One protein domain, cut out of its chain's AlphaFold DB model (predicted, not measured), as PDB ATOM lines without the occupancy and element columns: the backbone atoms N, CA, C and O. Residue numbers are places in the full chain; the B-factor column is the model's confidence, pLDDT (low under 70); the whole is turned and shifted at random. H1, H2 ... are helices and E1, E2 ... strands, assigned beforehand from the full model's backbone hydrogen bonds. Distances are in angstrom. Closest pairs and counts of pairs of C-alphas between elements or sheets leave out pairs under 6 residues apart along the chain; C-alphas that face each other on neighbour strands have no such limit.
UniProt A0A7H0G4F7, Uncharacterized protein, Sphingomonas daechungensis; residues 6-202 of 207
ATOM      1  N   LEU A   6     -49.440  15.437 -31.786       95.75
ATOM      2  CA  LEU A   6     -48.414  14.829 -30.942       95.75
ATOM      3  C   LEU A   6     -48.294  15.606 -29.630       95.75
ATOM      4  O   LEU A   6     -48.008  16.803 -29.629       95.75
ATOM      5  N   SER A   7     -48.449  14.911 -28.506       97.19
ATOM      6  CA  SER A   7     -48.092  15.410 -27.177       97.19
ATOM      7  C   SER A   7     -46.923  14.603 -26.629       97.19
ATOM      8  O   SER A   7     -46.840  13.397 -26.845       97.19
ATOM      9  N   SER A   8     -45.980  15.245 -25.941       97.56
ATOM     10  CA  SER A   8     -44.832  14.557 -25.345       97.56
ATOM     11  C   SER A   8     -44.462  15.138 -23.988       97.56
ATOM     12  O   SER A   8     -44.599  16.336 -23.751       97.56
ATOM     13  N   ARG A   9     -43.994  14.273 -23.084       98.44
ATOM     14  CA  ARG A   9     -43.554  14.630 -21.729       98.44
ATOM     15  C   ARG A   9     -42.275  13.887 -21.378       98.44
ATOM     16  O   ARG A   9     -42.231  12.663 -21.481       98.44
ATOM     17  N   LEU A  10     -41.267  14.625 -20.925       98.31
ATOM     18  CA  LEU A  10     -39.991  14.097 -20.455       98.31
ATOM     19  C   LEU A  10     -39.825  14.419 -18.969       98.31
ATOM     20  O   LEU A  10     -40.039  15.553 -18.553       98.31
ATOM     21  N   VAL A  11     -39.419  13.425 -18.183       98.62
ATOM     22  CA  VAL A  11     -39.058  13.586 -16.771       98.62
ATOM     23  C   VAL A  11     -37.684  12.977 -16.548       98.62
ATOM     24  O   VAL A  11     -37.455  11.815 -16.885       98.62
ATOM     25  N   LEU A  12     -36.792  13.763 -15.952       98.44
ATOM     26  CA  LEU A  12     -35.443  13.357 -15.578       98.44
ATOM     27  C   LEU A  12     -35.309  13.402 -14.055       98.44
ATOM     28  O   LEU A  12     -35.830  14.305 -13.404       98.44
ATOM     29  N   THR A  13     -34.612  12.431 -13.477       98.44
ATOM     30  CA  THR A  13     -34.341  12.367 -12.038       98.44
ATOM     31  C   THR A  13     -32.898  11.947 -11.815       98.44
ATOM     32  O   THR A  13     -32.436  10.968 -12.400       98.44
ATOM     33  N   PHE A  14     -32.207  12.684 -10.950       98.12
ATOM     34  CA  PHE A  14     -30.829  12.422 -10.558       98.12
ATOM     35  C   PHE A  14     -30.706  12.550  -9.045       98.12
ATOM     36  O   PHE A  14     -31.216  13.510  -8.472       98.12
ATOM     37  N   THR A  15     -30.022  11.606  -8.405       98.19
ATOM     38  CA  THR A  15     -29.670  11.704  -6.983       98.19
ATOM     39  C   THR A  15     -28.240  11.236  -6.761       98.19
ATOM     40  O   THR A  15     -27.752  10.347  -7.464       98.19
ATOM     41  N   HIS A  16     -27.599  11.819  -5.755       97.12
ATOM     42  CA  HIS A  16     -26.287  11.428  -5.265       97.12
ATOM     43  C   HIS A  16     -26.326  11.384  -3.739       97.12
ATOM     44  O   HIS A  16     -26.834  12.311  -3.109       97.12
ATOM     45  N   ASP A  17     -25.791  10.316  -3.165       95.19
ATOM     46  CA  ASP A  17     -25.585  10.158  -1.732       95.19
ATOM     47  C   ASP A  17     -24.151   9.673  -1.483       95.19
ATOM     48  O   ASP A  17     -23.784   8.537  -1.812       95.19
ATOM     49  N   GLY A  18     -23.351  10.583  -0.929       94.38
ATOM     50  CA  GLY A  18     -21.974  10.361  -0.495       94.38
ATOM     51  C   GLY A  18     -21.823  10.281   1.025       94.38
ATOM     52  O   GLY A  18     -20.712  10.414   1.531       94.38
ATOM     53  N   SER A  19     -22.931  10.141   1.761       92.56
ATOM     54  CA  SER A  19     -22.903  10.084   3.220       92.56
ATOM     55  C   SER A  19     -22.149   8.855   3.726       92.56
ATOM     56  O   SER A  19     -22.037   7.821   3.058       92.56
ATOM     57  N   GLU A  20     -21.598   8.985   4.926       89.44
ATOM     58  CA  GLU A  20     -20.985   7.874   5.636       89.44
ATOM     59  C   GLU A  20     -22.071   6.935   6.164       89.44
ATOM     60  O   GLU A  20     -23.090   7.375   6.709       89.44
ATOM     61  N   ARG A  21     -21.880   5.629   5.972       88.19
ATOM     62  CA  ARG A  21     -22.802   4.637   6.528       88.19
ATOM     63  C   ARG A  21     -22.677   4.612   8.049       88.19
ATOM     64  O   ARG A  21     -21.593   4.861   8.546       88.19
ATOM     65  N   PRO A  22     -23.751   4.317   8.796       86.81
ATOM     66  CA  PRO A  22     -23.647   4.092  10.232       86.81
ATOM     67  C   PRO A  22     -22.945   2.757  10.529       86.81
ATOM     68  O   PRO A  22     -23.128   1.787   9.789       86.81
ATOM     69  N   ALA A  23     -22.194   2.709  11.631       88.94
ATOM     70  CA  ALA A  23     -21.689   1.466  12.209       88.94
ATOM     71  C   ALA A  23     -22.755   0.826  13.096       88.94
ATOM     72  O   ALA A  23     -23.637   1.504  13.635       88.94
ATOM     73  N   GLY A  24     -22.631  -0.485  13.282       90.06
ATOM     74  CA  GLY A  24     -23.241  -1.169  14.411       90.06
ATOM     75  C   GLY A  24     -22.672  -0.669  15.740       90.06
ATOM     76  O   GLY A  24     -21.633  -0.019  15.792       90.06
ATOM     77  N   GLN A  25     -23.360  -0.981  16.832       90.81
ATOM     78  CA  GLN A  25     -22.832  -0.809  18.182       90.81
ATOM     79  C   GLN A  25     -22.509  -2.193  18.728       90.81
ATOM     80  O   GLN A  25     -23.344  -3.097  18.652       90.81
ATOM     81  N   PHE A  26     -21.318  -2.356  19.296       92.38
ATOM     82  CA  PHE A  26     -20.959  -3.600  19.957       92.38
ATOM     83  C   PHE A  26     -21.814  -3.812  21.214       92.38
ATOM     84  O   PHE A  26     -21.889  -2.922  22.063       92.38
ATOM     85  N   ILE A  27     -22.451  -4.984  21.320       90.19
ATOM     86  CA  ILE A  27     -23.350  -5.341  22.434       90.19
ATOM     87  C   ILE A  27     -22.724  -6.409  23.336       90.19
ATOM     88  O   ILE A  27     -22.787  -6.289  24.554       90.19
ATOM     89  N   ALA A  28     -22.143  -7.466  22.761       90.06
ATOM     90  CA  ALA A  28     -21.494  -8.535  23.519       90.06
ATOM     91  C   ALA A  28     -20.620  -9.420  22.620       90.06
ATOM     92  O   ALA A  28     -20.956  -9.673  21.462       90.06
ATOM     93  N   ALA A  29     -19.552  -9.981  23.193       90.19
ATOM     94  CA  ALA A  29     -18.813 -11.088  22.600       90.19
ATOM     95  C   ALA A  29     -19.403 -12.416  23.090       90.19
ATOM     96  O   ALA A  29     -19.287 -12.755  24.266       90.19
ATOM     97  N   VAL A  30     -20.002 -13.191  22.182       90.25
ATOM     98  CA  VAL A  30     -20.526 -14.537  22.484       90.25
ATOM     99  C   VAL A  30     -19.940 -15.568  21.506       90.25
ATOM    100  O   VAL A  30     -20.665 -16.159  20.707       90.25
ATOM    101  N   PRO A  31     -18.606 -15.761  21.489       87.75
ATOM    102  CA  PRO A  31     -17.974 -16.693  20.565       87.75
ATOM    103  C   PRO A  31     -18.345 -18.146  20.912       87.75
ATOM    104  O   PRO A  31     -18.221 -18.543  22.073       87.75
ATOM    105  N   PRO A  32     -18.701 -18.992  19.924       85.81
ATOM    106  CA  PRO A  32     -18.977 -20.413  20.162       85.81
ATOM    107  C   PRO A  32     -17.783 -21.177  20.746       85.81
ATOM    108  O   PRO A  32     -17.954 -22.185  21.428       85.81
ATOM    109  N   ARG A  33     -16.559 -20.702  20.473       87.12
ATOM    110  CA  ARG A  33     -15.311 -21.221  21.042       87.12
ATOM    111  C   ARG A  33     -14.498 -20.075  21.651       87.12
ATOM    112  O   ARG A  33     -13.658 -19.511  20.954       87.12
ATOM    113  N   PRO A  34     -14.707 -19.736  22.938       85.06
ATOM    114  CA  PRO A  34     -14.031 -18.609  23.587       85.06
ATOM    115  C   PRO A  34     -12.503 -18.668  23.536       85.06
ATOM    116  O   PRO A  34     -11.866 -17.638  23.365       85.06
ATOM    117  N   ALA A  35     -11.917 -19.868  23.595       83.94
ATOM    118  CA  ALA A  35     -10.468 -20.066  23.487       83.94
ATOM    119  C   ALA A  35      -9.870 -19.637  22.131       83.94
ATOM    120  O   ALA A  35      -8.654 -19.536  22.016       83.94
ATOM    121  N   LEU A  36     -10.708 -19.422  21.111       82.12
ATOM    122  CA  LEU A  36     -10.303 -19.020  19.761       82.12
ATOM    123  C   LEU A  36     -10.701 -17.585  19.415       82.12
ATOM    124  O   LEU A  36     -10.444 -17.139  18.303       82.12
ATOM    125  N   ALA A  37     -11.382 -16.884  20.320       85.56
ATOM    126  CA  ALA A  37     -11.747 -15.499  20.082       85.56
ATOM    127  C   ALA A  37     -10.508 -14.607  20.182       85.56
ATOM    128  O   ALA A  37      -9.617 -14.864  20.996       85.56
ATOM    129  N   VAL A  38     -10.482 -13.519  19.409       86.38
ATOM    130  CA  VAL A  38      -9.466 -12.481  19.594       86.38
ATOM    131  C   VAL A  38      -9.527 -11.989  21.043       86.38
ATOM    132  O   VAL A  38     -10.598 -11.555  21.479       86.38
ATOM    133  N   PRO A  39      -8.417 -12.027  21.807       85.19
ATOM    134  CA  PRO A  39      -8.441 -11.682  23.228       85.19
ATOM    135  C   PRO A  39      -9.041 -10.300  23.502       85.19
ATOM    136  O   PRO A  39      -9.834 -10.141  24.427       85.19
ATOM    137  N   GLY A  40      -8.729  -9.322  22.645       88.88
ATOM    138  CA  GLY A  40      -9.251  -7.960  22.755       88.88
ATOM    139  C   GLY A  40     -10.769  -7.854  22.581       88.88
ATOM    140  O   GLY A  40     -11.365  -6.958  23.171       88.88
ATOM    141  N   LEU A  41     -11.403  -8.772  21.842       90.25
ATOM    142  CA  LEU A  41     -12.855  -8.795  21.641       90.25
ATOM    143  C   LEU A  41     -13.597  -9.188  22.926       90.25
ATOM    144  O   LEU A  41     -14.633  -8.611  23.241       90.25
ATOM    145  N   LEU A  42     -13.053 -10.141  23.691       90.25
ATOM    146  CA  LEU A  42     -13.642 -10.599  24.959       90.25
ATOM    147  C   LEU A  42     -13.615  -9.522  26.049       90.25
ATOM    148  O   LEU A  42     -14.435  -9.545  26.963       90.25
ATOM    149  N   THR A  43     -12.670  -8.587  25.953       91.25
ATOM    150  CA  THR A  43     -12.517  -7.458  26.878       91.25
ATOM    151  C   THR A  43     -12.992  -6.132  26.284       91.25
ATOM    152  O   THR A  43     -12.792  -5.088  26.906       91.25
ATOM    153  N   PHE A  44     -13.569  -6.137  25.075       92.44
ATOM    154  CA  PHE A  44     -13.974  -4.910  24.399       92.44
ATOM    155  C   PHE A  44     -15.137  -4.251  25.158       92.44
ATOM    156  O   PHE A  44     -16.101  -4.936  25.515       92.44
ATOM    157  N   PRO A  45     -15.066  -2.940  25.452       90.81
ATOM    158  CA  PRO A  45     -16.070  -2.288  26.275       90.81
ATOM    159  C   PRO A  45     -17.418  -2.214  25.552       90.81
ATOM    160  O   PRO A  45     -17.510  -1.795  24.400       90.81
ATOM    161  N   VAL A  46     -18.488  -2.551  26.269       89.31
ATOM    162  CA  VAL A  46     -19.863  -2.330  25.812       89.31
ATOM    163  C   VAL A  46     -20.272  -0.919  26.223       89.31
ATOM    164  O   VAL A  46     -20.422  -0.625  27.409       89.31
ATOM    165  N   ILE A  47     -20.395  -0.023  25.243       85.88
ATOM    166  CA  ILE A  47     -20.755   1.381  25.462       85.88
ATOM    167  C   ILE A  47     -22.069   1.670  24.739       85.88
ATOM    168  O   ILE A  47     -22.143   1.612  23.519       85.88
ATOM    169  N   GLU A  48     -23.108   2.031  25.485       83.12
ATOM    170  CA  GLU A  48     -24.450   2.277  24.941       83.12
ATOM    171  C   GLU A  48     -24.720   3.778  24.741       83.12
ATOM    172  O   GLU A  48     -25.713   4.324  25.225       83.12
ATOM    173  N   ARG A  49     -23.806   4.497  24.076       88.44
ATOM    174  CA  ARG A  49     -23.989   5.928  23.776       88.44
ATOM    175  C   ARG A  49     -24.122   6.163  22.272       88.44
ATOM    176  O   ARG A  49     -23.491   5.480  21.471       88.44
ATOM    177  N   PRO A  50     -24.896   7.173  21.840       85.56
ATOM    178  CA  PRO A  50     -24.881   7.573  20.442       85.56
ATOM    179  C   PRO A  50     -23.451   7.905  20.001       85.56
ATOM    180  O   PRO A  50     -22.782   8.709  20.651       85.56
ATOM    181  N   ARG A  51     -23.015   7.325  18.877       84.12
ATOM    182  CA  ARG A  51     -21.682   7.543  18.281       84.12
ATOM    183  C   ARG A  51     -20.498   7.030  19.118       84.12
ATOM    184  O   ARG A  51     -19.392   7.524  18.933       84.12
ATOM    185  N   SER A  52     -20.702   6.059  20.013       88.50
ATOM    186  CA  SER A  52     -19.597   5.364  20.698       88.50
ATOM    187  C   SER A  52     -19.109   4.100  19.991       88.50
ATOM    188  O   SER A  52     -18.261   3.401  20.540       88.50
ATOM    189  N   ALA A  53     -19.657   3.782  18.817       88.75
ATOM    190  CA  ALA A  53     -19.165   2.689  17.994       88.75
ATOM    191  C   ALA A  53     -17.720   2.964  17.566       88.75
ATOM    192  O   ALA A  53     -17.393   4.083  17.157       88.75
ATOM    193  N   ASP A  54     -16.889   1.935  17.663       90.75
ATOM    194  CA  ASP A  54     -15.576   1.933  17.037       90.75
ATOM    195  C   ASP A  54     -15.688   1.345  15.624       90.75
ATOM    196  O   ASP A  54     -16.754   0.870  15.227       90.75
ATOM    197  N   TRP A  55     -14.605   1.416  14.860       90.62
ATOM    198  CA  TRP A  55     -14.605   1.051  13.451       90.62
ATOM    199  C   TRP A  55     -13.384   0.233  13.085       90.62
ATOM    200  O   TRP A  55     -12.251   0.625  13.379       90.62
ATOM    201  N   ASN A  56     -13.586  -0.822  12.303       91.69
ATOM    202  CA  ASN A  56     -12.478  -1.426  11.591       91.69
ATOM    203  C   ASN A  56     -12.015  -0.473  10.478       91.69
ATOM    204  O   ASN A  56     -12.703  -0.255   9.477       91.69
ATOM    205  N   LEU A  57     -10.831   0.115  10.637       89.25
ATOM    206  CA  LEU A  57     -10.294   1.091   9.690       89.25
ATOM    207  C   LEU A  57      -9.508   0.457   8.544       89.25
ATOM    208  O   LEU A  57      -9.266   1.142   7.546       89.25
ATOM    209  N   TYR A  58      -9.110  -0.809   8.659       90.38
ATOM    210  CA  TYR A  58      -8.172  -1.429   7.732       90.38
ATOM    211  C   TYR A  58      -8.633  -2.802   7.279       90.38
ATOM    212  O   TYR A  58      -9.062  -3.667   8.036       90.38
ATOM    213  N   ARG A  59      -8.478  -3.028   5.985       87.06
ATOM    214  CA  ARG A  59      -8.717  -4.319   5.378       87.06
ATOM    215  C   ARG A  59      -7.667  -5.314   5.855       87.06
ATOM    216  O   ARG A  59      -6.485  -5.156   5.563       87.06
ATOM    217  N   ALA A  60      -8.120  -6.373   6.507       79.06
ATOM    218  CA  ALA A  60      -7.281  -7.478   6.958       79.06
ATOM    219  C   ALA A  60      -6.483  -8.171   5.833       79.06
ATOM    220  O   ALA A  60      -5.435  -8.755   6.103       79.06
ATOM    221  N   ASP A  61      -6.979  -8.120   4.591       77.06
ATOM    222  CA  ASP A  61      -6.408  -8.820   3.439       77.06
ATOM    223  C   ASP A  61      -5.420  -7.978   2.616       77.06
ATOM    224  O   ASP A  61      -4.472  -8.527   2.063       77.06
ATOM    225  N   THR A  62      -5.634  -6.662   2.512       83.69
ATOM    226  CA  THR A  62      -4.778  -5.759   1.715       83.69
ATOM    227  C   THR A  62      -4.009  -4.738   2.551       83.69
ATOM    228  O   THR A  62      -3.100  -4.096   2.035       83.69
ATOM    229  N   GLY A  63      -4.374  -4.543   3.820       86.25
ATOM    230  CA  GLY A  63      -3.871  -3.453   4.660       86.25
ATOM    231  C   GLY A  63      -4.391  -2.066   4.256       86.25
ATOM    232  O   GLY A  63      -4.013  -1.063   4.857       86.25
ATOM    233  N   GLU A  64      -5.255  -1.978   3.244       89.88
ATOM    234  CA  GLU A  64      -5.800  -0.707   2.772       89.88
ATOM    235  C   GLU A  64      -6.862  -0.164   3.728       89.88
ATOM    236  O   GLU A  64      -7.615  -0.913   4.352       89.88
ATOM    237  N   ARG A  65      -6.980   1.164   3.792       91.12
ATOM    238  CA  ARG A  65      -8.013   1.816   4.597       91.12
ATOM    239  C   ARG A  65      -9.411   1.515   4.048       91.12
ATOM    240  O   ARG A  65      -9.671   1.698   2.856       91.12
ATOM    241  N   ILE A  66     -10.338   1.133   4.923       90.50
ATOM    242  CA  ILE A  66     -11.756   1.004   4.582       90.50
ATOM    243  C   ILE A  66     -12.375   2.403   4.539       90.50
ATOM    244  O   ILE A  66     -12.267   3.189   5.478       90.50
ATOM    245  N   SER A  67     -13.024   2.726   3.420       90.19
ATOM    246  CA  SER A  67     -13.836   3.935   3.293       90.19
ATOM    247  C   SER A  67     -15.315   3.586   3.439       90.19
ATOM    248  O   SER A  67     -15.887   2.935   2.550       90.19
ATOM    249  N   TYR A  68     -15.902   4.042   4.550       91.38
ATOM    250  CA  TYR A  68     -17.328   3.943   4.885       91.38
ATOM    251  C   TYR A  68     -18.184   5.040   4.251       91.38
ATOM    252  O   TYR A  68     -19.415   4.965   4.292       91.38
ATOM    253  N   ALA A  69     -17.551   6.010   3.586       91.88
ATOM    254  CA  ALA A  69     -18.249   6.927   2.702       91.88
ATOM    255  C   ALA A  69     -18.911   6.140   1.561       91.88
ATOM    256  O   ALA A  69     -18.279   5.333   0.860       91.88
ATOM    257  N   GLY A  70     -20.211   6.365   1.398       91.50
ATOM    258  CA  GLY A  70     -20.971   5.862   0.270       91.50
ATOM    259  C   GLY A  70     -20.614   6.596  -1.021       91.50
ATOM    260  O   GLY A  70     -20.036   7.679  -1.024       91.50
ATOM    261  N   ASN A  71     -20.979   5.997  -2.146       94.62
ATOM    262  CA  ASN A  71     -21.096   6.704  -3.417       94.62
ATOM    263  C   ASN A  71     -22.268   6.096  -4.184       94.62
ATOM    264  O   ASN A  71     -22.113   5.232  -5.052       94.62
ATOM    265  N   THR A  72     -23.466   6.498  -3.778       95.81
ATOM    266  CA  THR A  72     -24.721   5.982  -4.313       95.81
ATOM    267  C   THR A  72     -25.295   6.991  -5.292       95.81
ATOM    268  O   THR A  72     -25.447   8.162  -4.966       95.81
ATOM    269  N   ASN A  73     -25.621   6.548  -6.503       97.50
ATOM    270  CA  ASN A  73     -26.135   7.419  -7.554       97.50
ATOM    271  C   ASN A  73     -27.362   6.795  -8.209       97.50
ATOM    272  O   ASN A  73     -27.342   5.614  -8.558       97.50
ATOM    273  N   LEU A  74     -28.390   7.600  -8.455       98.25
ATOM    274  CA  LEU A  74     -29.535   7.219  -9.275       98.25
ATOM    275  C   LEU A  74     -29.643   8.171 -10.458       98.25
ATOM    276  O   LEU A  74     -29.631   9.386 -10.289       98.25
ATOM    277  N   PHE A  75     -29.818   7.607 -11.644       98.44
ATOM    278  CA  PHE A  75     -30.295   8.313 -12.821       98.44
ATOM    279  C   PHE A  75     -31.555   7.624 -13.331       98.44
ATOM    280  O   PHE A  75     -31.575   6.400 -13.471       98.44
ATOM    281  N   HIS A  76     -32.592   8.397 -13.633       98.50
ATOM    282  CA  HIS A  76     -33.829   7.875 -14.185       98.50
ATOM    283  C   HIS A  76     -34.447   8.838 -15.202       98.50
ATOM    284  O   HIS A  76     -34.553  10.037 -14.958       98.50
ATOM    285  N   THR A  77     -34.915   8.287 -16.316       98.62
ATOM    286  CA  THR A  77     -35.597   8.981 -17.408       98.62
ATOM    287  C   THR A  77     -36.953   8.337 -17.640       98.62
ATOM    288  O   THR A  77     -37.049   7.111 -17.718       98.62
ATOM    289  N   ARG A  78     -37.995   9.155 -17.804       98.62
ATOM    290  CA  ARG A  78     -39.302   8.740 -18.337       98.62
ATOM    291  C   ARG A  78     -39.673   9.627 -19.507       98.62
ATOM    292  O   ARG A  78     -39.662  10.846 -19.371       98.62
ATOM    293  N   TRP A  79     -40.051   9.015 -20.614       98.75
ATOM    294  CA  TRP A  79     -40.562   9.697 -21.785       98.75
ATOM    295  C   TRP A  79     -41.913   9.103 -22.163       98.75
ATOM    296  O   TRP A  79     -42.064   7.890 -22.283       98.75
ATOM    297  N   ARG A  80     -42.909   9.971 -22.310       98.56
ATOM    298  CA  ARG A  80     -44.228   9.626 -22.825       98.56
ATOM    299  C   ARG A  80     -44.489  10.418 -24.092       98.56
ATOM    300  O   ARG A  80     -44.281  11.632 -24.086       98.56
ATOM    301  N   SER A  81     -45.027   9.750 -25.101       98.44
ATOM    302  CA  SER A  81     -45.570  10.384 -26.299       98.44
ATOM    303  C   SER A  81     -46.967   9.852 -26.577       98.44
ATOM    304  O   SER A  81     -47.185   8.647 -26.531       98.44
ATOM    305  N   ASP A  82     -47.896  10.754 -26.859       98.31
ATOM    306  CA  ASP A  82     -49.260  10.459 -27.282       98.31
ATOM    307  C   ASP A  82     -49.438  11.005 -28.695       98.31
ATOM    308  O   ASP A  82     -49.265  12.204 -28.919       98.31
ATOM    309  N   TYR A  83     -49.737  10.122 -29.640       97.62
ATOM    310  CA  TYR A  83     -49.978  10.455 -31.034       97.62
ATOM    311  C   TYR A  83     -51.429  10.127 -31.381       97.62
ATOM    312  O   TYR A  83     -51.851   8.974 -31.301       97.62
ATOM    313  N   GLU A  84     -52.204  11.150 -31.714       96.62
ATOM    314  CA  GLU A  84     -53.602  11.033 -32.130       96.62
ATOM    315  C   GLU A  84     -53.651  10.859 -33.651       96.62
ATOM    316  O   GLU A  84     -53.184  11.735 -34.380       96.62
ATOM    317  N   LEU A  85     -54.175   9.715 -34.111       92.25
ATOM    318  CA  LEU A  85     -54.358   9.394 -35.529       92.25
ATOM    319  C   LEU A  85     -55.812   9.685 -35.903       92.25
ATOM    320  O   LEU A  85     -56.715   8.871 -35.658       92.25
ATOM    321  N   GLY A  86     -56.041  10.869 -36.471       88.81
ATOM    322  CA  GLY A  86     -57.383  11.424 -36.626       88.81
ATOM    323  C   GLY A  86     -58.160  11.498 -35.302       88.81
ATOM    324  O   GLY A  86     -57.586  11.582 -34.221       88.81
ATOM    325  N   ASP A  87     -59.490  11.424 -35.378       88.19
ATOM    326  CA  ASP A  87     -60.355  11.674 -34.212       88.19
ATOM    327  C   ASP A  87     -60.668  10.416 -33.381       88.19
ATOM    328  O   ASP A  87     -61.398  10.496 -32.391       88.19
ATOM    329  N   ARG A  88     -60.191   9.235 -33.804       92.25
ATOM    330  CA  ARG A  88     -60.669   7.928 -33.299       92.25
ATOM    331  C   ARG A  88     -59.622   7.051 -32.646       92.25
ATOM    332  O   ARG A  88     -59.998   6.098 -31.970       92.25
ATOM    333  N   LEU A  89     -58.343   7.335 -32.862       96.06
ATOM    334  CA  LEU A  89     -57.249   6.472 -32.440       96.06
ATOM    335  C   LEU A  89     -56.176   7.279 -31.721       96.06
ATOM    336  O   LEU A  89     -55.815   8.378 -32.135       96.06
ATOM    337  N   THR A  90     -55.617   6.701 -30.666       97.56
ATOM    338  CA  THR A  90     -54.470   7.265 -29.953       97.56
ATOM    339  C   THR A  90     -53.430   6.181 -29.727       97.56
ATOM    340  O   THR A  90     -53.703   5.165 -29.085       97.56
ATOM    341  N   LEU A  91     -52.225   6.413 -30.240       97.94
ATOM    342  CA  LEU A  91     -51.038   5.623 -29.962       97.94
ATOM    343  C   LEU A  91     -50.248   6.290 -28.832       97.94
ATOM    344  O   LEU A  91     -49.710   7.382 -29.003       97.94
ATOM    345  N   THR A  92     -50.128   5.620 -27.692       98.50
ATOM    346  CA  THR A  92     -49.246   6.050 -26.601       98.50
ATOM    347  C   THR A  92     -47.974   5.208 -26.597       98.50
ATOM    348  O   THR A  92     -48.037   3.981 -26.570       98.50
ATOM    349  N   SER A  93     -46.818   5.867 -26.537       98.62
ATOM    350  CA  SER A  93     -45.520   5.274 -26.212       98.62
ATOM    351  C   SER A  93     -45.101   5.691 -24.804       98.62
ATOM    352  O   SER A  93     -45.172   6.873 -24.454       98.62
ATOM    353  N   LEU A  94     -44.657   4.729 -23.995       98.56
ATOM    354  CA  LEU A  94     -44.058   4.955 -22.683       98.56
ATOM    355  C   LEU A  94     -42.680   4.306 -22.650       98.56
ATOM    356  O   LEU A  94     -42.563   3.087 -22.705       98.56
ATOM    357  N   THR A  95     -41.646   5.120 -22.502       98.75
ATOM    358  CA  THR A  95     -40.262   4.673 -22.385       98.75
ATOM    359  C   THR A  95     -39.716   5.084 -21.030       98.75
ATOM    360  O   THR A  95     -39.860   6.236 -20.615       98.75
ATOM    361  N   SER A  96     -39.026   4.185 -20.337       98.69
ATOM    362  CA  SER A  96     -38.222   4.577 -19.185       98.69
ATOM    363  C   SER A  96     -36.901   3.842 -19.113       98.69
ATOM    364  O   SER A  96     -36.788   2.675 -19.482       98.69
ATOM    365  N   PHE A  97     -35.898   4.542 -18.603       98.69
ATOM    366  CA  PHE A  97     -34.580   3.991 -18.354       98.69
ATOM    367  C   PHE A  97     -34.089   4.446 -16.989       98.69
ATOM    368  O   PHE A  97     -34.120   5.635 -16.682       98.69
ATOM    369  N   GLY A  98     -33.610   3.501 -16.191       98.62
ATOM    370  CA  GLY A  98     -33.041   3.751 -14.877       98.62
ATOM    371  C   GLY A  98     -31.678   3.098 -14.732       98.62
ATOM    372  O   GLY A  98     -31.460   1.972 -15.185       98.62
ATOM    373  N   ARG A  99     -30.761   3.783 -14.054       98.50
ATOM    374  CA  ARG A  99     -29.487   3.230 -13.603       98.50
ATOM    375  C   ARG A  99     -29.230   3.656 -12.168       98.50
ATOM    376  O   ARG A  99     -29.128   4.841 -11.876       98.50
ATOM    377  N   PHE A 100     -29.062   2.668 -11.309       98.31
ATOM    378  CA  PHE A 100     -28.666   2.822  -9.923       98.31
ATOM    379  C   PHE A 100     -27.256   2.257  -9.749       98.31
ATOM    380  O   PHE A 100     -26.962   1.157 -10.222       98.31
ATOM    381  N   HIS A 101     -26.373   3.023  -9.122       97.94
ATOM    382  CA  HIS A 101     -25.049   2.583  -8.704       97.94
ATOM    383  C   HIS A 101     -24.974   2.664  -7.188       97.94
ATOM    384  O   HIS A 101     -25.349   3.682  -6.610       97.94
ATOM    385  N   LEU A 102     -24.492   1.595  -6.572       95.31
ATOM    386  CA  LEU A 102     -24.360   1.464  -5.136       95.31
ATOM    387  C   LEU A 102     -22.919   1.071  -4.827       95.31
ATOM    388  O   LEU A 102     -22.484  -0.028  -5.165       95.31
ATOM    389  N   ALA A 103     -22.203   1.978  -4.174       95.25
ATOM    390  CA  ALA A 103     -20.902   1.705  -3.591       95.25
ATOM    391  C   ALA A 103     -20.961   2.016  -2.094       95.25
ATOM    392  O   ALA A 103     -21.314   3.129  -1.702       95.25
ATOM    393  N   TYR A 104     -20.634   1.034  -1.260       93.69
ATOM    394  CA  TYR A 104     -20.701   1.124   0.192       93.69
ATOM    395  C   TYR A 104     -19.628   0.262   0.865       93.69
ATOM    396  O   TYR A 104     -19.025  -0.626   0.260       93.69
ATOM    397  N   ALA A 105     -19.377   0.572   2.129       94.12
ATOM    398  CA  ALA A 105     -18.797  -0.342   3.097       94.12
ATOM    399  C   ALA A 105     -19.666  -0.277   4.356       94.12
ATOM    400  O   ALA A 105     -20.291   0.754   4.618       94.12
ATOM    401  N   GLN A 106     -19.739  -1.372   5.097       93.38
ATOM    402  CA  GLN A 106     -20.508  -1.470   6.325       93.38
ATOM    403  C   GLN A 106     -19.667  -2.155   7.394       93.38
ATOM    404  O   GLN A 106     -19.101  -3.217   7.137       93.38
ATOM    405  N   ASP A 107     -19.643  -1.544   8.576       93.12
ATOM    406  CA  ASP A 107     -19.145  -2.134   9.812       93.12
ATOM    407  C   ASP A 107     -20.356  -2.467  10.691       93.12
ATOM    408  O   ASP A 107     -20.950  -1.577  11.302       93.12
ATOM    409  N   PRO A 108     -20.822  -3.718  10.693       91.56
ATOM    410  CA  PRO A 108     -21.985  -4.095  11.483       91.56
ATOM    411  C   PRO A 108     -21.636  -4.452  12.936       91.56
ATOM    412  O   PRO A 108     -22.563  -4.703  13.706       91.56
ATOM    413  N   ASN A 109     -20.357  -4.503  13.325       90.44
ATOM    414  CA  ASN A 109     -19.946  -4.972  14.650       90.44
ATOM    415  C   ASN A 109     -19.556  -3.848  15.618       90.44
ATOM    416  O   ASN A 109     -19.712  -4.032  16.826       90.44
ATOM    417  N   GLY A 110     -19.139  -2.683  15.116       91.81
ATOM    418  CA  GLY A 110     -18.839  -1.521  15.955       91.81
ATOM    419  C   GLY A 110     -17.579  -1.694  16.803       91.81
ATOM    420  O   GLY A 110     -17.518  -1.176  17.924       91.81
ATOM    421  N   THR A 111     -16.620  -2.473  16.301       92.88
ATOM    422  CA  THR A 111     -15.335  -2.775  16.938       92.88
ATOM    423  C   THR A 111     -14.191  -2.510  15.954       92.88
ATOM    424  O   THR A 111     -14.416  -2.485  14.749       92.88
ATOM    425  N   PRO A 112     -12.938  -2.372  16.417       92.00
ATOM    426  CA  PRO A 112     -11.792  -2.265  15.517       92.00
ATOM    427  C   PRO A 112     -11.368  -3.614  14.902       92.00
ATOM    428  O   PRO A 112     -10.382  -3.657  14.168       92.00
ATOM    429  N   PHE A 113     -12.059  -4.715  15.219       91.94
ATOM    430  CA  PHE A 113     -11.722  -6.069  14.769       91.94
ATOM    431  C   PHE A 113     -12.419  -6.409  13.450       91.94
ATOM    432  O   PHE A 113     -13.531  -5.957  13.191       91.94
ATOM    433  N   SER A 114     -11.797  -7.259  12.630       91.62
ATOM    434  CA  SER A 114     -12.378  -7.713  11.366       91.62
ATOM    435  C   SER A 114     -13.288  -8.918  11.568       91.62
ATOM    436  O   SER A 114     -12.864 -10.069  11.420       91.62
ATOM    437  N   LEU A 115     -14.542  -8.657  11.939       91.19
ATOM    438  CA  LEU A 115     -15.491  -9.712  12.311       91.19
ATOM    439  C   LEU A 115     -16.453 -10.060  11.171       91.19
ATOM    440  O   LEU A 115     -16.802 -11.228  10.999       91.19
ATOM    441  N   ASN A 116     -16.925  -9.064  10.417       91.75
ATOM    442  CA  ASN A 116     -17.952  -9.246   9.382       91.75
ATOM    443  C   ASN A 116     -18.169  -7.998   8.505       91.75
ATOM    444  O   ASN A 116     -19.301  -7.720   8.098       91.75
ATOM    445  N   GLU A 117     -17.118  -7.238   8.198       93.38
ATOM    446  CA  GLU A 117     -17.254  -6.050   7.348       93.38
ATOM    447  C   GLU A 117     -17.721  -6.451   5.951       93.38
ATOM    448  O   GLU A 117     -17.214  -7.409   5.365       93.38
ATOM    449  N   VAL A 118     -18.660  -5.695   5.384       93.62
ATOM    450  CA  VAL A 118     -19.164  -5.930   4.025       93.62
ATOM    451  C   VAL A 118     -18.832  -4.735   3.153       93.62
ATOM    452  O   VAL A 118     -19.204  -3.603   3.455       93.62
ATOM    453  N   ILE A 119     -18.145  -4.982   2.042       93.62
ATOM    454  CA  ILE A 119     -17.717  -3.951   1.102       93.62
ATOM    455  C   ILE A 119     -18.197  -4.321  -0.296       93.62
ATOM    456  O   ILE A 119     -17.819  -5.361  -0.832       93.62
ATOM    457  N   ASP A 120     -18.957  -3.434  -0.932       94.50
ATOM    458  CA  ASP A 120     -19.253  -3.520  -2.360       94.50
ATOM    459  C   ASP A 120     -19.057  -2.150  -3.000       94.50
ATOM    460  O   ASP A 120     -19.719  -1.182  -2.640       94.50
ATOM    461  N   LYS A 121     -18.142  -2.057  -3.963       90.31
ATOM    462  CA  LYS A 121     -17.880  -0.823  -4.718       90.31
ATOM    463  C   LYS A 121     -18.395  -0.892  -6.162       90.31
ATOM    464  O   LYS A 121     -18.220   0.059  -6.916       90.31
ATOM    465  N   ALA A 122     -19.009  -2.005  -6.567       89.31
ATOM    466  CA  ALA A 122     -19.388  -2.286  -7.952       89.31
ATOM    467  C   ALA A 122     -20.889  -2.576  -8.143       89.31
ATOM    468  O   ALA A 122     -21.305  -2.873  -9.270       89.31
ATOM    469  N   GLY A 123     -21.697  -2.448  -7.088       96.56
ATOM    470  CA  GLY A 123     -23.145  -2.624  -7.128       96.56
ATOM    471  C   GLY A 123     -23.809  -1.756  -8.198       96.56
ATOM    472  O   GLY A 123     -23.612  -0.537  -8.279       96.56
ATOM    473  N   LYS A 124     -24.595  -2.380  -9.074       98.00
ATOM    474  CA  LYS A 124     -25.276  -1.702 -10.175       98.00
ATOM    475  C   LYS A 124     -26.567  -2.408 -10.555       98.00
ATOM    476  O   LYS A 124     -26.577  -3.602 -10.845       98.00
ATOM    477  N   VAL A 125     -27.623  -1.613 -10.691       98.25
ATOM    478  CA  VAL A 125     -28.904  -2.026 -11.266       98.25
ATOM    479  C   VAL A 125     -29.209  -1.131 -12.462       98.25
ATOM    480  O   VAL A 125     -29.025   0.084 -12.408       98.25
ATOM    481  N   SER A 126     -29.647  -1.714 -13.571       98.50
ATOM    482  CA  SER A 126     -30.180  -0.955 -14.703       98.50
ATOM    483  C   SER A 126     -31.457  -1.586 -15.216       98.50
ATOM    484  O   SER A 126     -31.469  -2.799 -15.424       98.50
ATOM    485  N   SER A 127     -32.459  -0.757 -15.483       98.56
ATOM    486  CA  SER A 127     -33.761  -1.171 -15.996       98.56
ATOM    487  C   SER A 127     -34.113  -0.360 -17.235       98.56
ATOM    488  O   SER A 127     -33.910   0.855 -17.273       98.56
ATOM    489  N   PHE A 128     -34.605  -1.040 -18.263       98.75
ATOM    490  CA  PHE A 128     -35.208  -0.432 -19.441       98.75
ATOM    491  C   PHE A 128     -36.631  -0.952 -19.584       98.75
ATOM    492  O   PHE A 128     -36.843  -2.160 -19.503       98.75
ATOM    493  N   PHE A 129     -37.571  -0.055 -19.849       98.81
ATOM    494  CA  PHE A 129     -38.974  -0.368 -20.066       98.81
ATOM    495  C   PHE A 129     -39.484   0.371 -21.300       98.81
ATOM    496  O   PHE A 129     -39.212   1.564 -21.470       98.81
ATOM    497  N   GLN A 130     -40.237  -0.339 -22.132       98.75
ATOM    498  CA  GLN A 130     -40.960   0.212 -23.268       98.75
ATOM    499  C   GLN A 130     -42.368  -0.365 -23.291       98.75
ATOM    500  O   GLN A 130     -42.537  -1.580 -23.231       98.75
ATOM    501  N   GLU A 131     -43.363   0.492 -23.465       98.81
ATOM    502  CA  GLU A 131     -44.743   0.089 -23.682       98.81
ATOM    503  C   GLU A 131     -45.372   0.881 -24.819       98.81
ATOM    504  O   GLU A 131     -45.152   2.085 -24.957       98.81
ATOM    505  N   PHE A 132     -46.176   0.185 -25.618       98.75
ATOM    506  CA  PHE A 132     -47.046   0.780 -26.617       98.75
ATOM    507  C   PHE A 132     -48.496   0.453 -26.289       98.75
ATOM    508  O   PHE A 132     -48.824  -0.689 -25.960       98.75
ATOM    509  N   ARG A 133     -49.361   1.459 -26.397       98.38
ATOM    510  CA  ARG A 133     -50.809   1.335 -26.240       98.38
ATOM    511  C   ARG A 133     -51.487   1.894 -27.467       98.38
ATOM    512  O   ARG A 133     -51.170   3.007 -27.873       98.38
ATOM    513  N   LEU A 134     -52.450   1.162 -27.996       98.25
ATOM    514  CA  LEU A 134     -53.366   1.652 -29.004       98.25
ATOM    515  C   LEU A 134     -54.760   1.686 -28.390       98.25
ATOM    516  O   LEU A 134     -55.301   0.648 -28.010       98.25
ATOM    517  N   ALA A 135     -55.298   2.890 -28.247       97.69
ATOM    518  CA  ALA A 135     -56.662   3.120 -27.807       97.69
ATOM    519  C   ALA A 135     -57.502   3.567 -28.998       97.69
ATOM    520  O   ALA A 135     -57.029   4.352 -29.825       97.69
ATOM    521  N   GLY A 136     -58.740   3.091 -29.068       96.19
ATOM    522  CA  GLY A 136     -59.657   3.471 -30.127       96.19
ATOM    523  C   GLY A 136     -61.104   3.541 -29.680       96.19
ATOM    524  O   GLY A 136     -61.505   2.893 -28.710       96.19
ATOM    525  N   HIS A 137     -61.891   4.315 -30.424       94.81
ATOM    526  CA  HIS A 137     -63.343   4.331 -30.290       94.81
ATOM    527  C   HIS A 137     -64.043   4.205 -31.643       94.81
ATOM    528  O   HIS A 137     -63.627   4.780 -32.650       94.81
ATOM    529  N   GLU A 138     -65.117   3.419 -31.657       91.44
ATOM    530  CA  GLU A 138     -65.988   3.241 -32.813       91.44
ATOM    531  C   GLU A 138     -67.448   3.136 -32.355       91.44
ATOM    532  O   GLU A 138     -67.887   2.155 -31.750       91.44
ATOM    533  N   GLY A 139     -68.223   4.194 -32.602       88.19
ATOM    534  CA  GLY A 139     -69.596   4.293 -32.112       88.19
ATOM    535  C   GLY A 139     -69.652   4.263 -30.581       88.19
ATOM    536  O   GLY A 139     -69.291   5.234 -29.924       88.19
ATOM    537  N   ARG A 140     -70.139   3.156 -30.008       90.06
ATOM    538  CA  ARG A 140     -70.223   2.943 -28.547       90.06
ATOM    539  C   ARG A 140     -69.088   2.081 -27.999       90.06
ATOM    540  O   ARG A 140     -68.988   1.924 -26.785       90.06
ATOM    541  N   LEU A 141     -68.288   1.485 -28.879       93.38
ATOM    542  CA  LEU A 141     -67.177   0.627 -28.506       93.38
ATOM    543  C   LEU A 141     -65.961   1.486 -28.189       93.38
ATOM    544  O   LEU A 141     -65.481   2.211 -29.053       93.38
ATOM    545  N   ASN A 142     -65.438   1.343 -26.977       95.88
ATOM    546  CA  ASN A 142     -64.104   1.809 -26.619       95.88
ATOM    547  C   ASN A 142     -63.216   0.591 -26.405       95.88
ATOM    548  O   ASN A 142     -63.625  -0.353 -25.724       95.88
ATOM    549  N   TRP A 143     -62.009   0.608 -26.954       97.31
ATOM    550  CA  TRP A 143     -61.066  -0.492 -26.816       97.31
ATOM    551  C   TRP A 143     -59.645   0.007 -26.575       97.31
ATOM    552  O   TRP A 143     -59.282   1.137 -26.901       97.31
ATOM    553  N   LEU A 144     -58.849  -0.865 -25.968       98.06
ATOM    554  CA  LEU A 144     -57.437  -0.664 -25.700       98.06
ATOM    555  C   LEU A 144     -56.717  -1.982 -25.951       98.06
ATOM    556  O   LEU A 144     -57.151  -3.028 -25.473       98.06
ATOM    557  N   ALA A 145     -55.588  -1.916 -26.638       98.38
ATOM    558  CA  ALA A 145     -54.625  -3.000 -26.715       98.38
ATOM    559  C   ALA A 145     -53.226  -2.450 -26.442       98.38
ATOM    560  O   ALA A 145     -52.945  -1.280 -26.705       98.38
ATOM    561  N   GLY A 146     -52.334  -3.278 -25.918       98.56
ATOM    562  CA  GLY A 146     -50.968  -2.859 -25.669       98.56
ATOM    563  C   GLY A 146     -49.999  -4.005 -25.467       98.56
ATOM    564  O   GLY A 146     -50.378  -5.156 -25.249       98.56
ATOM    565  N   LEU A 147     -48.725  -3.653 -25.565       98.69
ATOM    566  CA  LEU A 147     -47.594  -4.544 -25.371       98.69
ATOM    567  C   LEU A 147     -46.496  -3.818 -24.607       98.69
ATOM    568  O   LEU A 147     -46.259  -2.631 -24.844       98.69
ATOM    569  N   ASN A 148     -45.801  -4.534 -23.730       98.44
ATOM    570  CA  ASN A 148     -44.641  -4.001 -23.035       98.44
ATOM    571  C   ASN A 148     -43.461  -4.969 -23.014       98.44
ATOM    572  O   ASN A 148     -43.596  -6.185 -23.159       98.44
ATOM    573  N   TYR A 149     -42.286  -4.370 -22.860       98.62
ATOM    574  CA  TYR A 149     -41.003  -5.029 -22.748       98.62
ATOM    575  C   TYR A 149     -40.210  -4.404 -21.610       98.62
ATOM    576  O   TYR A 149     -40.058  -3.182 -21.551       98.62
ATOM    577  N   THR A 150     -39.651  -5.250 -20.749       98.69
ATOM    578  CA  THR A 150     -38.733  -4.842 -19.683       98.69
ATOM    579  C   THR A 150     -37.429  -5.614 -19.782       98.69
ATOM    580  O   THR A 150     -37.416  -6.810 -20.080       98.69
ATOM    581  N   ARG A 151     -36.317  -4.934 -19.505       98.69
ATOM    582  CA  ARG A 151     -34.997  -5.543 -19.376       98.69
ATOM    583  C   ARG A 151     -34.271  -5.015 -18.155       98.69
ATOM    584  O   ARG A 151     -33.804  -3.876 -18.157       98.69
ATOM    585  N   ASP A 152     -34.026  -5.913 -17.213       98.56
ATOM    586  CA  ASP A 152     -33.299  -5.620 -15.988       98.56
ATOM    587  C   ASP A 152     -31.933  -6.297 -15.991       98.56
ATOM    588  O   ASP A 152     -31.749  -7.421 -16.476       98.56
ATOM    589  N   ARG A 153     -30.932  -5.591 -15.470       98.56
ATOM    590  CA  ARG A 153     -29.593  -6.131 -15.237       98.56
ATOM    591  C   ARG A 153     -29.130  -5.727 -13.852       98.56
ATOM    592  O   ARG A 153     -29.127  -4.538 -13.535       98.56
ATOM    593  N   ILE A 154     -28.683  -6.712 -13.090       97.88
ATOM    594  CA  ILE A 154     -28.124  -6.547 -11.753       97.88
ATOM    595  C   ILE A 154     -26.705  -7.102 -11.789       97.88
ATOM    596  O   ILE A 154     -26.459  -8.173 -12.355       97.88
ATOM    597  N   SER A 155     -25.762  -6.356 -11.234       97.94
ATOM    598  CA  SER A 155     -24.414  -6.841 -10.974       97.94
ATOM    599  C   SER A 155     -23.919  -6.279  -9.661       97.94
ATOM    600  O   SER A 155     -23.987  -5.068  -9.461       97.94
ATOM    601  N   ASP A 156     -23.373  -7.141  -8.828       96.75
ATOM    602  CA  ASP A 156     -22.777  -6.790  -7.551       96.75
ATOM    603  C   ASP A 156     -21.587  -7.721  -7.294       96.75
ATOM    604  O   ASP A 156     -21.369  -8.717  -8.003       96.75
ATOM    605  N   ALA A 157     -20.743  -7.327  -6.350       95.69
ATOM    606  CA  ALA A 157     -19.638  -8.168  -5.923       95.69
ATOM    607  C   ALA A 157     -19.277  -7.918  -4.452       95.69
ATOM    608  O   ALA A 157     -18.099  -7.645  -4.182       95.69
ATOM    609  N   PRO A 158     -20.252  -7.974  -3.517       94.31
ATOM    610  CA  PRO A 158     -19.983  -7.783  -2.104       94.31
ATOM    611  C   PRO A 158     -18.902  -8.742  -1.624       94.31
ATOM    612  O   PRO A 158     -18.885  -9.940  -1.931       94.31
ATOM    613  N   ARG A 159     -17.982  -8.169  -0.861       93.31
ATOM    614  CA  ARG A 159     -16.892  -8.867  -0.213       93.31
ATOM    615  C   ARG A 159     -17.071  -8.740   1.286       93.31
ATOM    616  O   ARG A 159     -17.108  -7.625   1.798       93.31
ATOM    617  N   GLN A 160     -17.183  -9.880   1.950       93.69
ATOM    618  CA  GLN A 160     -17.245  -9.968   3.397       93.69
ATOM    619  C   GLN A 160     -15.848 -10.272   3.931       93.69
ATOM    620  O   GLN A 160     -15.182 -11.148   3.378       93.69
ATOM    621  N   LEU A 161     -15.418  -9.558   4.964       92.25
ATOM    622  CA  LEU A 161     -14.153  -9.752   5.673       92.25
ATOM    623  C   LEU A 161     -14.459 -10.230   7.093       92.25
ATOM    624  O   LEU A 161     -15.389  -9.720   7.712       92.25
ATOM    625  N   PHE A 162     -13.741 -11.241   7.571       91.12
ATOM    626  CA  PHE A 162     -14.032 -11.888   8.858       91.12
ATOM    627  C   PHE A 162     -12.805 -12.588   9.463       91.12
ATOM    628  O   PHE A 162     -12.932 -13.588  10.169       91.12
ATOM    629  N   ARG A 163     -11.607 -12.067   9.177       89.12
ATOM    630  CA  ARG A 163     -10.322 -12.656   9.590       89.12
ATOM    631  C   ARG A 163     -10.267 -13.004  11.077       89.12
ATOM    632  O   ARG A 163      -9.823 -14.087  11.438       89.12
ATOM    633  N   ASP A 164     -10.729 -12.102  11.936       89.38
ATOM    634  CA  ASP A 164     -10.588 -12.229  13.392       89.38
ATOM    635  C   ASP A 164     -11.553 -13.260  14.006       89.38
ATOM    636  O   ASP A 164     -11.476 -13.576  15.192       89.38
ATOM    637  N   VAL A 165     -12.465 -13.817  13.209       87.50
ATOM    638  CA  VAL A 165     -13.391 -14.880  13.633       87.50
ATOM    639  C   VAL A 165     -13.270 -16.138  12.778       87.50
ATOM    640  O   VAL A 165     -14.072 -17.066  12.919       87.50
ATOM    641  N   ASP A 166     -12.257 -16.206  11.917       87.62
ATOM    642  CA  ASP A 166     -11.973 -17.383  11.116       87.62
ATOM    643  C   ASP A 166     -11.182 -18.419  11.932       87.62
ATOM    644  O   ASP A 166     -10.008 -18.266  12.264       87.62
ATOM    645  N   SER A 167     -11.834 -19.539  12.250       85.56
ATOM    646  CA  SER A 167     -11.197 -20.621  13.006       85.56
ATOM    647  C   SER A 167     -10.130 -21.394  12.225       85.56
ATOM    648  O   SER A 167      -9.399 -22.180  12.829       85.56
ATOM    649  N   SER A 168     -10.036 -21.212  10.905       85.94
ATOM    650  CA  SER A 168      -9.065 -21.934  10.081       85.94
ATOM    651  C   SER A 168      -7.621 -21.451  10.285       85.94
ATOM    652  O   SER A 168      -6.690 -22.229  10.080       85.94
ATOM    653  N   HIS A 169      -7.421 -20.266  10.885       84.56
ATOM    654  CA  HIS A 169      -6.107 -19.799  11.365       84.56
ATOM    655  C   HIS A 169      -5.415 -20.789  12.314       84.56
ATOM    656  O   HIS A 169      -4.189 -20.807  12.387       84.56
ATOM    657  N   LEU A 170      -6.164 -21.674  12.986       83.50
ATOM    658  CA  LEU A 170      -5.596 -22.745  13.814       83.50
ATOM    659  C   LEU A 170      -4.707 -23.726  13.044       83.50
ATOM    660  O   LEU A 170      -3.843 -24.368  13.639       83.50
ATOM    661  N   PHE A 171      -4.932 -23.875  11.741       86.19
ATOM    662  CA  PHE A 171      -4.244 -24.857  10.910       86.19
ATOM    663  C   PHE A 171      -3.067 -24.261  10.130       86.19
ATOM    664  O   PHE A 171      -2.366 -25.010   9.457       86.19
ATOM    665  N   GLN A 172      -2.775 -22.963  10.274       87.75
ATOM    666  CA  GLN A 172      -1.668 -22.304   9.564       87.75
ATOM    667  C   GLN A 172      -0.289 -22.890   9.878       87.75
ATOM    668  O   GLN A 172       0.605 -22.858   9.037       87.75
ATOM    669  N   ALA A 173      -0.112 -23.454  11.078       87.00
ATOM    670  CA  ALA A 173       1.116 -24.154  11.448       87.00
ATOM    671  C   ALA A 173       1.327 -25.459  10.654       87.00
ATOM    672  O   ALA A 173       2.455 -25.933  10.547       87.00
ATOM    673  N   VAL A 174       0.246 -26.045  10.126       91.69
ATOM    674  CA  VAL A 174       0.262 -27.266   9.308       91.69
ATOM    675  C   VAL A 174       0.289 -26.913   7.821       91.69
ATOM    676  O   VAL A 174       1.078 -27.483   7.074       91.69
ATOM    677  N   ASP A 175      -0.547 -25.963   7.404       91.12
ATOM    678  CA  ASP A 175      -0.595 -25.431   6.044       91.12
ATOM    679  C   ASP A 175      -0.787 -23.905   6.092       91.12
ATOM    680  O   ASP A 175      -1.886 -23.435   6.404       91.12
ATOM    681  N   PRO A 176       0.248 -23.113   5.749       85.88
ATOM    682  CA  PRO A 176       0.177 -21.654   5.738       85.88
ATOM    683  C   PRO A 176      -0.900 -21.061   4.819       85.88
ATOM    684  O   PRO A 176      -1.187 -19.872   4.929       85.88
ATOM    685  N   LEU A 177      -1.484 -21.848   3.910       85.38
ATOM    686  CA  LEU A 177      -2.541 -21.424   2.990       85.38
ATOM    687  C   LEU A 177      -3.948 -21.864   3.429       85.38
ATOM    688  O   LEU A 177      -4.924 -21.513   2.767       85.38
ATOM    689  N   ALA A 178      -4.080 -22.599   4.536       85.19
ATOM    690  CA  ALA A 178      -5.354 -23.130   5.019       85.19
ATOM    691  C   ALA A 178      -6.177 -22.099   5.815       85.19
ATOM    692  O   ALA A 178      -6.654 -22.407   6.906       85.19
ATOM    693  N   TYR A 179      -6.342 -20.882   5.282       84.62
ATOM    694  CA  TYR A 179      -7.176 -19.838   5.883       84.62
ATOM    695  C   TYR A 179      -8.129 -19.165   4.888       84.62
ATOM    696  O   TYR A 179      -7.862 -19.126   3.685       84.62
ATOM    697  N   VAL A 180      -9.253 -18.630   5.377       85.38
ATOM    698  CA  VAL A 180     -10.263 -17.947   4.556       85.38
ATOM    699  C   VAL A 180     -10.751 -16.691   5.277       85.38
ATOM    700  O   VAL A 180     -11.787 -16.685   5.921       85.38
ATOM    701  N   ASP A 181     -10.046 -15.579   5.085       89.12
ATOM    702  CA  ASP A 181     -10.370 -14.299   5.745       89.12
ATOM    703  C   ASP A 181     -11.498 -13.509   5.088       89.12
ATOM    704  O   ASP A 181     -11.935 -12.466   5.589       89.12
ATOM    705  N   ALA A 182     -11.909 -13.945   3.902       89.94
ATOM    706  CA  ALA A 182     -12.854 -13.218   3.094       89.94
ATOM    707  C   ALA A 182     -13.644 -14.139   2.177       89.94
ATOM    708  O   ALA A 182     -13.105 -15.068   1.581       89.94
ATOM    709  N   ASN A 183     -14.900 -13.770   1.953       90.94
ATOM    710  CA  ASN A 183     -15.750 -14.364   0.935       90.94
ATOM    711  C   ASN A 183     -16.186 -13.278  -0.041       90.94
ATOM    712  O   ASN A 183     -16.436 -12.136   0.348       90.94
ATOM    713  N   GLN A 184     -16.295 -13.633  -1.318       91.50
ATOM    714  CA  GLN A 184     -16.813 -12.737  -2.343       91.50
ATOM    715  C   GLN A 184     -18.003 -13.382  -3.039       91.50
ATOM    716  O   GLN A 184     -17.876 -14.418  -3.688       91.50
ATOM    717  N   LEU A 185     -19.157 -12.730  -2.938       90.62
ATOM    718  CA  LEU A 185     -20.376 -13.154  -3.610       90.62
ATOM    719  C   LEU A 185     -20.526 -12.292  -4.855       90.62
ATOM    720  O   LEU A 185     -20.876 -11.124  -4.770       90.62
ATOM    721  N   ARG A 186     -20.198 -12.839  -6.025       94.19
ATOM    722  CA  ARG A 186     -20.343 -12.122  -7.293       94.19
ATOM    723  C   ARG A 186     -21.650 -12.518  -7.955       94.19
ATOM    724  O   ARG A 186     -21.771 -13.649  -8.422       94.19
ATOM    725  N   ASN A 187     -22.584 -11.583  -8.075       95.38
ATOM    726  CA  ASN A 187     -23.824 -11.815  -8.801       95.38
ATOM    727  C   ASN A 187     -23.823 -11.100 -10.153       95.38
ATOM    728  O   ASN A 187     -23.372  -9.961 -10.307       95.38
ATOM    729  N   ARG A 188     -24.407 -11.760 -11.154       97.06
ATOM    730  CA  ARG A 188     -24.790 -11.120 -12.407       97.06
ATOM    731  C   ARG A 188     -26.096 -11.711 -12.900       97.06
ATOM    732  O   ARG A 188     -26.115 -12.780 -13.499       97.06
ATOM    733  N   THR A 189     -27.172 -10.961 -12.725       98.12
ATOM    734  CA  THR A 189     -28.513 -11.387 -13.115       98.12
ATOM    735  C   THR A 189     -29.025 -10.535 -14.271       98.12
ATOM    736  O   THR A 189     -28.775  -9.328 -14.348       98.12
ATOM    737  N   ARG A 190     -29.722 -11.172 -15.213       98.25
ATOM    738  CA  ARG A 190     -30.412 -10.511 -16.323       98.25
ATOM    739  C   ARG A 190     -31.818 -11.076 -16.418       98.25
ATOM    740  O   ARG A 190     -31.964 -12.287 -16.514       98.25
ATOM    741  N   VAL A 191     -32.812 -10.198 -16.436       98.38
ATOM    742  CA  VAL A 191     -34.224 -10.573 -16.559       98.38
ATOM    743  C   VAL A 191     -34.820  -9.827 -17.743       98.38
ATOM    744  O   VAL A 191     -34.492  -8.663 -17.990       98.38
ATOM    745  N   GLN A 192     -35.637 -10.527 -18.520       98.44
ATOM    746  CA  GLN A 192     -36.381  -9.968 -19.639       98.44
ATOM    747  C   GLN A 192     -37.833 -10.398 -19.507       98.44
ATOM    748  O   GLN A 192     -38.105 -11.585 -19.335       98.44
ATOM    749  N   THR A 193     -38.739  -9.435 -19.611       98.38
ATOM    750  CA  THR A 193     -40.175  -9.662 -19.449       98.38
ATOM    751  C   THR A 193     -40.903  -9.049 -20.627       98.38
ATOM    752  O   THR A 193     -40.575  -7.941 -21.056       98.38
ATOM    753  N   TYR A 194     -41.891  -9.773 -21.137       98.31
ATOM    754  CA  TYR A 194     -42.764  -9.341 -22.217       98.31
ATOM    755  C   TYR A 194     -44.202  -9.579 -21.776       98.31
ATOM    756  O   TYR A 194     -44.492 -10.612 -21.171       98.31
ATOM    757  N   ALA A 195     -45.097  -8.653 -22.092       98.44
ATOM    758  CA  ALA A 195     -46.521  -8.840 -21.861       98.44
ATOM    759  C   ALA A 195     -47.345  -8.196 -22.972       98.44
ATOM    760  O   ALA A 195     -46.926  -7.216 -23.589       98.44
ATOM    761  N   ALA A 196     -48.537  -8.745 -23.189       98.38
ATOM    762  CA  ALA A 196     -49.587  -8.162 -24.008       98.38
ATOM    763  C   ALA A 196     -50.861  -8.042 -23.167       98.38
ATOM    764  O   ALA A 196     -51.117  -8.872 -22.294       98.38
ATOM    765  N   PHE A 197     -51.646  -7.001 -23.413       98.38
ATOM    766  CA  PHE A 197     -52.886  -6.739 -22.693       98.38
ATOM    767  C   PHE A 197     -53.914  -6.083 -23.608       98.38
ATOM    768  O   PHE A 197     -53.574  -5.459 -24.612       98.38
ATOM    769  N   GLY A 198     -55.185  -6.195 -23.239       97.75
ATOM    770  CA  GLY A 198     -56.252  -5.501 -23.934       97.75
ATOM    771  C   GLY A 198     -57.585  -5.606 -23.214       97.75
ATOM    772  O   GLY A 198     -57.747  -6.384 -22.275       97.75
ATOM    773  N   GLY A 199     -58.530  -4.790 -23.653       96.69
ATOM    774  CA  GLY A 199     -59.880  -4.760 -23.119       96.69
ATOM    775  C   GLY A 199     -60.798  -3.897 -23.971       96.69
ATOM    776  O   GLY A 199     -60.350  -3.074 -24.770       96.69
ATOM    777  N   SER A 200     -62.097  -4.087 -23.780       95.69
ATOM    778  CA  SER A 200     -63.134  -3.336 -24.477       95.69
ATOM    779  C   SER A 200     -64.321  -3.074 -23.566       95.69
ATOM    780  O   SER A 200     -64.658  -3.913 -22.732       95.69
ATOM    781  N   ASN A 201     -64.987  -1.943 -23.767       94.19
ATOM    782  CA  ASN A 201     -66.237  -1.612 -23.100       94.19
ATOM    783  C   ASN A 201     -67.256  -1.079 -24.115       94.19
ATOM    784  O   ASN A 201     -66.919  -0.274 -24.985       94.19
ATOM    785  N   MET A 202     -68.509  -1.499 -23.954       90.50
ATOM    786  CA  MET A 202     -69.677  -0.947 -24.629       90.50
ATOM    787  C   MET A 202     -70.737  -0.632 -23.563       90.50
ATOM    788  O   MET A 202     -71.292  -1.563 -22.979       90.50
TER     789      MET A 202
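This is residues 6 to 202 of the 207 residues of an uncharacterized protein of Sphingomonas daechungensis (UniProt A0A7H0G4F7). A long, twisted slab of antiparallel strands, with six long ones, E1 to E5 and E8, side by side, makes most of the length, and neither face has a named helix on it. At one end is a small head, largely loops, with the two short helices H1 and H2; there E4 bends, and the short strands E6 and E7 carry the sheet into the head. The printed part has 197 residues, with two named helices and eight named strands in the order E1 H1 E2 E3 E4 E5 E6 H2 E7 E8, in the class mostly strand. It is extended, a rod spanning 85 by 39 by 30 A, with a radius of gyration of the C-alphas of 26.7 A.

Start with the longest strand, E4, residues 117 to 138: from C-alpha 117 at (-17.254, -6.050, 7.348) it runs 63.8 A to C-alpha 138 at (-65.988, 3.241, -32.813), and it bends by 57 degrees at residue 121. Look next at E3, residues 89 to 106, 54.0 A; E2, residues 72 to 85, 43.2 A; and E1, residues 6 to 17, 37.4 A. E5, residues 141 to 156, is 49.7 A long and runs on into E6, residues 159 to 161, at 41 degrees. E7, residues 182 to 184, runs on into E8, residues 187 to 201, at 37 degrees; E8 is 45.9 A long and ends at C-alpha 201, (-66.237, -1.612, -23.100). H1 is residues 39 to 42 and H2 is residues 167 to 171.

Beside E4, E3 lies on one side, with N 98 and O 127 at 2.9 A, and E5 and E6 on the other side. E4 and E5 have N 128 and O 151 at 2.9 A; E4 and E6 have N 119 and O 159 at 2.8 A. These neighbours are antiparallel, and E3 and E4, like E4 and E5, form a hairpin. E2 to E5 are a meander, each strand the antiparallel neighbour of the one before. Outward, E2 and E3 have N 77 and O 97 at 2.8 A, and E1, an edge strand, and E2 have N 11 and O 78 at 2.8 A. E5 and the edge strand E8 have N 150 and O 193 at 2.9 A; E6 and the edge strand E7 have N 160 and O 183 at 2.9 A. H1 and H2 are not on the sheet and are apart from each other. H1 is too short for an O i to N i+4 pair; H2 has 0 of 1 within hydrogen-bond range, but 2 of 2 O i to N i+3 pairs.

The two C-alphas farthest apart, those of Gly 139 and Ala 173, are 87.8 A apart. The printed part has no cut. The links E1 to H1 and H1 to E2 are long, with 21 and 29 residues. Mean pLDDT of the printed part is 93.1, and no printed residue is under 70.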